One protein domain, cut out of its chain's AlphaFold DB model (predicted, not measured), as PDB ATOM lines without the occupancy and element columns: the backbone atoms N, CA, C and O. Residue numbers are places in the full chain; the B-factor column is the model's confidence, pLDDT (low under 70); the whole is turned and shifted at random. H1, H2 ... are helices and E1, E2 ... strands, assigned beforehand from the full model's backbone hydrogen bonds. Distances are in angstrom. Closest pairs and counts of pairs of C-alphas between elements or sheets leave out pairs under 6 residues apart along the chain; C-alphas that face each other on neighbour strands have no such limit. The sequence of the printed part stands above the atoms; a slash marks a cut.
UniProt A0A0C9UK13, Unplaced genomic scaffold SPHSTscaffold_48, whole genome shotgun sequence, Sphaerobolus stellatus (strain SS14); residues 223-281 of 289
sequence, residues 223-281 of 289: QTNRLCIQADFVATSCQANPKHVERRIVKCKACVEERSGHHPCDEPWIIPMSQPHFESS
ATOM      1  N   GLN A 223      12.224  -3.700  50.904       52.03
ATOM      2  CA  GLN A 223      10.789  -3.404  50.758       52.03
ATOM      3  C   GLN A 223      10.492  -1.968  50.296       52.03
ATOM      4  O   GLN A 223       9.350  -1.635  49.990       52.03
ATOM      5  N   THR A 224      11.504  -1.102  50.264       54.28
ATOM      6  CA  THR A 224      11.372   0.298  49.828       54.28
ATOM      7  C   THR A 224      12.027   0.558  48.475       54.28
ATOM      8  O   THR A 224      12.154   1.714  48.073       54.28
ATOM      9  N   ASN A 225      12.430  -0.507  47.771       63.00
ATOM     10  CA  ASN A 225      13.005  -0.413  46.437       63.00
ATOM     11  C   ASN A 225      12.010   0.286  45.505       63.00
ATOM     12  O   ASN A 225      10.861  -0.148  45.377       63.00
ATOM     13  N   ARG A 226      12.463   1.375  44.873       67.75
ATOM     14  CA  ARG A 226      11.725   2.099  43.827       67.75
ATOM     15  C   ARG A 226      12.013   1.568  42.422       67.75
ATOM     16  O   ARG A 226      11.280   1.898  41.503       67.75
ATOM     17  N   LEU A 227      13.008   0.690  42.288       73.88
ATOM     18  CA  LEU A 227      13.406   0.063  41.032       73.88
ATOM     19  C   LEU A 227      13.637  -1.447  41.215       73.88
ATOM     20  O   LEU A 227      14.034  -1.885  42.300       73.88
ATOM     21  N   CYS A 228      13.320  -2.250  40.196       80.19
ATOM     22  CA  CYS A 228      13.671  -3.670  40.179       80.19
ATOM     23  C   CYS A 228      15.186  -3.806  40.025       80.19
ATOM     24  O   CYS A 228      15.759  -3.223  39.112       80.19
ATOM     25  N   ILE A 229      15.829  -4.586  40.889       80.06
ATOM     26  CA  ILE A 229      17.284  -4.766  40.880       80.06
ATOM     27  C   ILE A 229      17.629  -6.219  40.571       80.06
ATOM     28  O   ILE A 229      17.012  -7.130  41.117       80.06
ATOM     29  N   GLN A 230      18.616  -6.450  39.714       82.31
ATOM     30  CA  GLN A 230      19.234  -7.754  39.527       82.31
ATOM     31  C   GLN A 230      20.501  -7.810  40.374       82.31
ATOM     32  O   GLN A 230      21.426  -7.027  40.167       82.31
ATOM     33  N   ALA A 231      20.530  -8.733  41.329       79.44
ATOM     34  CA  ALA A 231      21.562  -8.806  42.347       79.44
ATOM     35  C   ALA A 231      22.045 -10.238  42.562       79.44
ATOM     36  O   ALA A 231      21.287 -11.198  42.402       79.44
ATOM     37  N   ASP A 232      23.300 -10.351  42.981       83.19
ATOM     38  CA  ASP A 232      23.939 -11.612  43.322       83.19
ATOM     39  C   ASP A 232      23.838 -11.846  44.842       83.19
ATOM     40  O   ASP A 232      24.208 -10.991  45.652       83.19
ATOM     41  N   PHE A 233      23.307 -13.007  45.227       80.31
ATOM     42  CA  PHE A 233      23.113 -13.431  46.611       80.31
ATOM     43  C   PHE A 233      24.092 -14.544  46.966       80.31
ATOM     44  O   PHE A 233      24.268 -15.497  46.206       80.31
ATOM     45  N   VAL A 234      24.675 -14.457  48.156       81.00
ATOM     46  CA  VAL A 234      25.502 -15.512  48.739       81.00
ATOM     47  C   VAL A 234      24.803 -16.027  49.981       81.00
ATOM     48  O   VAL A 234      24.518 -15.283  50.920       81.00
ATOM     49  N   ALA A 235      24.527 -17.325  49.996       79.25
ATOM     50  CA  ALA A 235      23.873 -17.930  51.138       79.25
ATOM     51  C   ALA A 235      24.823 -17.992  52.340       79.25
ATOM     52  O   ALA A 235      25.955 -18.483  52.238       79.25
ATOM     53  N   THR A 236      24.357 -17.543  53.503       77.38
ATOM     54  CA  THR A 236      25.128 -17.613  54.755       77.38
ATOM     55  C   THR A 236      25.427 -19.060  55.143       77.38
ATOM     56  O   THR A 236      26.518 -19.358  55.623       77.38
ATOM     57  N   SER A 237      24.503 -19.966  54.821       79.81
ATOM     58  CA  SER A 237      24.605 -21.419  54.986       79.81
ATOM     59  C   SER A 237      25.486 -22.128  53.941       79.81
ATOM     60  O   SER A 237      25.701 -23.333  54.059       79.81
ATOM     61  N   CYS A 238      26.012 -21.427  52.926       80.44
ATOM     62  CA  CYS A 238      26.826 -22.049  51.876       80.44
ATOM     63  C   CYS A 238      28.186 -22.524  52.410       80.44
ATOM     64  O   CYS A 238      28.966 -21.725  52.935       80.44
ATOM     65  N   GLN A 239      28.484 -23.813  52.209       83.75
ATOM     66  CA  GLN A 239      29.739 -24.455  52.622       83.75
ATOM     67  C   GLN A 239      30.765 -24.614  51.480       83.75
ATOM     68  O   GLN A 239      31.888 -25.047  51.730       83.75
ATOM     69  N   ALA A 240      30.405 -24.279  50.235       83.44
ATOM     70  CA  ALA A 240      31.300 -24.393  49.080       83.44
ATOM     71  C   ALA A 240      32.415 -23.329  49.101       83.44
ATOM     72  O   ALA A 240      32.230 -22.232  49.635       83.44
ATOM     73  N   ASN A 241      33.563 -23.642  48.490       82.62
ATOM     74  CA  ASN A 241      34.659 -22.694  48.286       82.62
ATOM     75  C   ASN A 241      35.187 -22.762  46.831       82.62
ATOM     76  O   ASN A 241      35.810 -23.767  46.481       82.62
ATOM     77  N   PRO A 242      34.967 -21.727  45.991       78.81
ATOM     78  CA  PRO A 242      34.252 -20.487  46.310       78.81
ATOM     79  C   PRO A 242      32.762 -20.735  46.599       78.81
ATOM     80  O   PRO A 242      32.182 -21.712  46.123       78.81
ATOM     81  N   LYS A 243      32.148 -19.865  47.413       81.75
ATOM     82  CA  LYS A 243      30.717 -19.961  47.743       81.75
ATOM     83  C   LYS A 243      29.867 -19.843  46.478       81.75
ATOM     84  O   LYS A 243      30.189 -19.067  45.581       81.75
ATOM     85  N   HIS A 244      28.756 -20.575  46.436       83.56
ATOM     86  CA  HIS A 244      27.772 -20.432  45.368       83.56
ATOM     87  C   HIS A 244      27.127 -19.044  45.404       83.56
ATOM     88  O   HIS A 244      26.753 -18.546  46.470       83.56
ATOM     89  N   VAL A 245      26.973 -18.465  44.216       81.56
ATOM     90  CA  VAL A 245      26.344 -17.165  43.987       81.56
ATOM     91  C   VAL A 245      25.059 -17.393  43.201       81.56
ATOM     92  O   VAL A 245      25.082 -18.037  42.154       81.56
ATOM     93  N   GLU A 246      23.941 -16.871  43.696       82.19
ATOM     94  CA  GLU A 246      22.652 -16.949  43.011       82.19
ATOM     95  C   GLU A 246      22.193 -15.564  42.558       82.19
ATOM     96  O   GLU A 246      21.989 -14.664  43.373       82.19
ATOM     97  N   ARG A 247      21.990 -15.404  41.250       83.00
ATOM     98  CA  ARG A 247      21.504 -14.158  40.656       83.00
ATOM     99  C   ARG A 247      19.982 -14.114  40.669       83.00
ATOM    100  O   ARG A 247      19.334 -14.990  40.100       83.00
ATOM    101  N   ARG A 248      19.400 -13.086  41.287       81.06
ATOM    102  CA  ARG A 248      17.942 -12.910  41.409       81.06
ATOM    103  C   ARG A 248      17.523 -11.486  41.073       81.06
ATOM    104  O   ARG A 248      18.277 -10.543  41.293       81.06
ATOM    105  N   ILE A 249      16.284 -11.333  40.604       80.56
ATOM    106  CA  ILE A 249      15.636 -10.024  40.474       80.56
ATOM    107  C   ILE A 249      14.826  -9.751  41.744       80.56
ATOM    108  O   ILE A 249      13.869 -10.467  42.045       80.56
ATOM    109  N   VAL A 250      15.183  -8.699  42.478       77.75
ATOM    110  CA  VAL A 250      14.378  -8.156  43.574       77.75
ATOM    111  C   VAL A 250      13.477  -7.073  42.997       77.75
ATOM    112  O   VAL A 250      13.946  -6.019  42.568       77.75
ATOM    113  N   LYS A 251      12.171  -7.339  42.974       76.44
ATOM    114  CA  LYS A 251      11.183  -6.402  42.434       76.44
ATOM    115  C   LYS A 251      10.999  -5.187  43.347       76.44
ATOM    116  O   LYS A 251      11.047  -5.316  44.571       76.44
ATOM    117  N   CYS A 252      10.761  -4.018  42.754       75.75
ATOM    118  CA  CYS A 252      10.355  -2.823  43.493       75.75
ATOM    119  C   CYS A 252       8.955  -2.987  44.094       75.75
ATOM    120  O   CYS A 252       8.188  -3.859  43.676       75.75
ATOM    121  N   LYS A 253       8.590  -2.112  45.039       72.88
ATOM    122  CA  LYS A 253       7.264  -2.146  45.675       72.88
ATOM    123  C   LYS A 253       6.126  -2.080  44.643       72.88
ATOM    124  O   LYS A 253       5.201  -2.882  44.720       72.88
ATOM    125  N   ALA A 254       6.238  -1.200  43.645       74.19
ATOM    126  CA  ALA A 254       5.232  -1.052  42.591       74.19
ATOM    127  C   ALA A 254       5.056  -2.342  41.768       74.19
ATOM    128  O   ALA A 254       3.941  -2.830  41.642       74.19
ATOM    129  N   CYS A 255       6.144  -2.973  41.309       76.69
ATOM    130  CA  CYS A 255       6.078  -4.225  40.545       76.69
ATOM    131  C   CYS A 255       5.639  -5.448  41.369       76.69
ATOM    132  O   CYS A 255       5.299  -6.480  40.788       76.69
ATOM    133  N   VAL A 256       5.700  -5.382  42.704       75.31
ATOM    134  CA  VAL A 256       5.118  -6.401  43.595       75.31
ATOM    135  C   VAL A 256       3.610  -6.180  43.767       75.31
ATOM    136  O   VAL A 256       2.862  -7.154  43.846       75.31
ATOM    137  N   GLU A 257       3.163  -4.922  43.832       73.62
ATOM    138  CA  GLU A 257       1.767  -4.546  44.092       73.62
ATOM    139  C   GLU A 257       0.892  -4.497  42.820       73.62
ATOM    140  O   GLU A 257      -0.305  -4.789  42.891       73.62
ATOM    141  N   GLU A 258       1.460  -4.191  41.649       66.00
ATOM    142  CA  GLU A 258       0.740  -4.162  40.369       66.00
ATOM    143  C   GLU A 258       0.406  -5.568  39.842       66.00
ATOM    144  O   GLU A 258       1.275  -6.412  39.621       66.00
ATOM    145  N   ARG A 259      -0.889  -5.805  39.584       55.66
ATOM    146  CA  ARG A 259      -1.420  -7.021  38.928       55.66
ATOM    147  C   ARG A 259      -1.672  -6.848  37.423       55.66
ATOM    148  O   ARG A 259      -2.027  -7.816  36.754       55.66
ATOM    149  N   SER A 260      -1.556  -5.628  36.903       53.72
ATOM    150  CA  SER A 260      -1.792  -5.268  35.499       53.72
ATOM    151  C   SER A 260      -0.477  -5.271  34.722       53.72
ATOM    152  O   SER A 260       0.484  -4.650  35.153       53.72
ATOM    153  N   GLY A 261      -0.432  -5.975  33.588       53.47
ATOM    154  CA  GLY A 261       0.785  -6.327  32.841       53.47
ATOM    155  C   GLY A 261       1.515  -5.202  32.094       53.47
ATOM    156  O   GLY A 261       2.042  -5.457  31.016       53.47
ATOM    157  N   HIS A 262       1.543  -3.981  32.627       49.28
ATOM    158  CA  HIS A 262       2.492  -2.948  32.212       49.28
ATOM    159  C   HIS A 262       3.467  -2.746  33.369       49.28
ATOM    160  O   HIS A 262       3.042  -2.370  34.457       49.28
ATOM    161  N   HIS A 263       4.740  -3.081  33.165       57.09
ATOM    162  CA  HIS A 263       5.745  -3.038  34.218       57.09
ATOM    163  C   HIS A 263       6.527  -1.719  34.140       57.09
ATOM    164  O   HIS A 263       7.162  -1.455  33.129       57.09
ATOM    165  N   PRO A 264       6.574  -0.902  35.207       56.84
ATOM    166  CA  PRO A 264       7.398   0.312  35.240       56.84
ATOM    167  C   PRO A 264       8.915   0.030  35.293       56.84
ATOM    168  O   PRO A 264       9.712   0.955  35.403       56.84
ATOM    169  N   CYS A 265       9.331  -1.239  35.248       68.50
ATOM    170  CA  CYS A 265      10.728  -1.669  35.266       68.50
ATOM    171  C   CYS A 265      10.927  -2.835  34.281       68.50
ATOM    172  O   CYS A 265      11.108  -3.975  34.715       68.50
ATOM    173  N   ASP A 266      10.841  -2.565  32.975       68.31
ATOM    174  CA  ASP A 266      11.047  -3.581  31.927       68.31
ATOM    175  C   ASP A 266      12.481  -4.141  31.926       68.31
ATOM    176  O   ASP A 266      12.685  -5.330  31.681       68.31
ATOM    177  N   GLU A 267      13.469  -3.321  32.301       74.31
ATOM    178  CA  GLU A 267      14.859  -3.738  32.496       74.31
ATOM    179  C   GLU A 267      15.281  -3.502  33.958       74.31
ATOM    180  O   GLU A 267      15.319  -2.355  34.414       74.31
ATOM    181  N   PRO A 268      15.568  -4.560  34.747       77.19
ATOM    182  CA  PRO A 268      16.032  -4.385  36.115       77.19
ATOM    183  C   PRO A 268      17.446  -3.799  36.119       77.19
ATOM    184  O   PRO A 268      18.313  -4.240  35.364       77.19
ATOM    185  N   TRP A 269      17.716  -2.862  37.027       78.06
ATOM    186  CA  TRP A 269      19.070  -2.346  37.197       78.06
ATOM    187  C   TRP A 269      19.990  -3.447  37.714       78.06
ATOM    188  O   TRP A 269      19.709  -4.091  38.728       78.06
ATOM    189  N   ILE A 270      21.091  -3.672  37.007       79.38
ATOM    190  CA  ILE A 270      22.060  -4.706  37.348       79.38
ATOM    191  C   ILE A 270      23.045  -4.130  38.357       79.38
ATOM    192  O   ILE A 270      23.788  -3.200  38.049       79.38
ATOM    193  N   ILE A 271      23.074  -4.719  39.551       71.12
ATOM    194  CA  ILE A 271      24.064  -4.378  40.567       71.12
ATOM    195  C   ILE A 271      25.457  -4.750  40.043       71.12
ATOM    196  O   ILE A 271      25.673  -5.913  39.680       71.12
ATOM    197  N   PRO A 272      26.412  -3.801  39.995       67.62
ATOM    198  CA  PRO A 272      27.781  -4.093  39.589       67.62
ATOM    199  C   PRO A 272      28.397  -5.205  40.449       67.62
ATOM    200  O   PRO A 272      28.256  -5.203  41.670       67.62
ATOM    201  N   MET A 273      29.137  -6.130  39.824       60.97
ATOM    202  CA  MET A 273      29.713  -7.308  40.504       60.97
ATOM    203  C   MET A 273      30.715  -6.973  41.623       60.97
ATOM    204  O   MET A 273      31.068  -7.846  42.408       60.97
ATOM    205  N   SER A 274      31.195  -5.732  41.696       55.22
ATOM    206  CA  SER A 274      32.093  -5.253  42.748       55.22
ATOM    207  C   SER A 274      31.388  -4.771  44.015       55.22
ATOM    208  O   SER A 274      32.057  -4.372  44.967       55.22
ATOM    209  N   GLN A 275      30.055  -4.807  44.047       62.78
ATOM    210  CA  GLN A 275      29.269  -4.484  45.232       62.78
ATOM    211  C   GLN A 275      29.052  -5.726  46.112       62.78
ATOM    212  O   GLN A 275      29.047  -6.851  45.607       62.78
ATOM    213  N   PRO A 276      28.882  -5.549  47.437       58.22
ATOM    214  CA  PRO A 276      28.679  -6.663  48.353       58.22
ATOM    215  C   PRO A 276      27.455  -7.495  47.966       58.22
ATOM    216  O   PRO A 276      26.377  -6.966  47.691       58.22
ATOM    217  N   HIS A 277      27.629  -8.816  47.972       69.81
ATOM    218  CA  HIS A 277      26.533  -9.753  47.772       69.81
ATOM    219  C   HIS A 277      25.531  -9.670  48.922       69.81
ATOM    220  O   HIS A 277      25.894  -9.443  50.077       69.81
ATOM    221  N   PHE A 278      24.266  -9.922  48.610       69.88
ATOM    222  CA  PHE A 278      23.229 -10.003  49.630       69.88
ATOM    223  C   PHE A 278      23.273 -11.354  50.324       69.88
ATOM    224  O   PHE A 278      23.444 -12.394  49.686       69.88
ATOM    225  N   GLU A 279      23.046 -11.346  51.631       69.81
ATOM    226  CA  GLU A 279      22.867 -12.580  52.377       69.81
ATOM    227  C   GLU A 279      21.501 -13.197  52.062       69.81
ATOM    228  O   GLU A 279      20.455 -12.552  52.177       69.81
ATOM    229  N   SER A 280      21.505 -14.473  51.683       71.44
ATOM    230  CA  SER A 280      20.309 -15.314  51.682       71.44
ATOM    231  C   SER A 280      20.442 -16.410  52.741       71.44
ATOM    232  O   SER A 280      21.539 -16.834  53.100       71.44
ATOM    233  N   SER A 281      19.319 -16.886  53.278       70.56
ATOM    234  CA  SER A 281      19.326 -17.976  54.263       70.56
ATOM    235  C   SER A 281      19.565 -19.357  53.638       70.56
ATOM    236  O   SER A 281      20.027 -20.272  54.319       70.56
TER     237      SER A 281
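What this domain is: This is residues 223 to 281 of the 289 residues of an uncharacterized protein of Sphaerobolus stellatus (strain SS14) (UniProt A0A0C9UK13). A strand hairpin, E1 and E2, amid little regular structure, has short E3 beside E1 and small helix H1 beyond the end of E2. Unnamed residues 258 to 277 fold back to the sheet; residues 257 to 262 stick out. The printed part has 59 residues, with the named elements in the order E1, E2, H1, E3 along the chain; the three strands make a mixed sheet in the order E2 E1 E3, and the class is mixed, helices and strands, with only 21 of the 59 printed residues in named elements. The whole is loose, radius of gyration of the C-alphas 13.5 A, spanning 42 by 21 by 18 A.

Where its parts are: E1, residues 229 to 235, is 17.9 A long from C-alpha 229 at (17.284, -4.766, 40.880). E2, residues 245 to 250, is 15.0 A; H1, residues 253 to 257, 6.2 A; E3, residues 278 to 280, 6.4 A, ending at C-alpha 280 (20.309, -15.314, 51.682).

How they stand to each other: Hairpin E1 and E2 is antiparallel at 141 degrees, N 233 to O 246 2.8 A. E3 is parallel to E1 at 54 degrees, N 234 to O 278 2.8 A. Residues 229 to 230 pair parallel with 269 to 270. H1 is not on the sheet and is apart from E1; its O i to N i+4 pair is within hydrogen-bond range.

The domain as a whole: The farthest C-alphas, Asn 241 and Ser 260, are 42.4 A apart. The printed part has no cut; link H1 to E3 is long. Residues 223 to 226, 258 to 266 and 272 to 279 have pLDDT under 70.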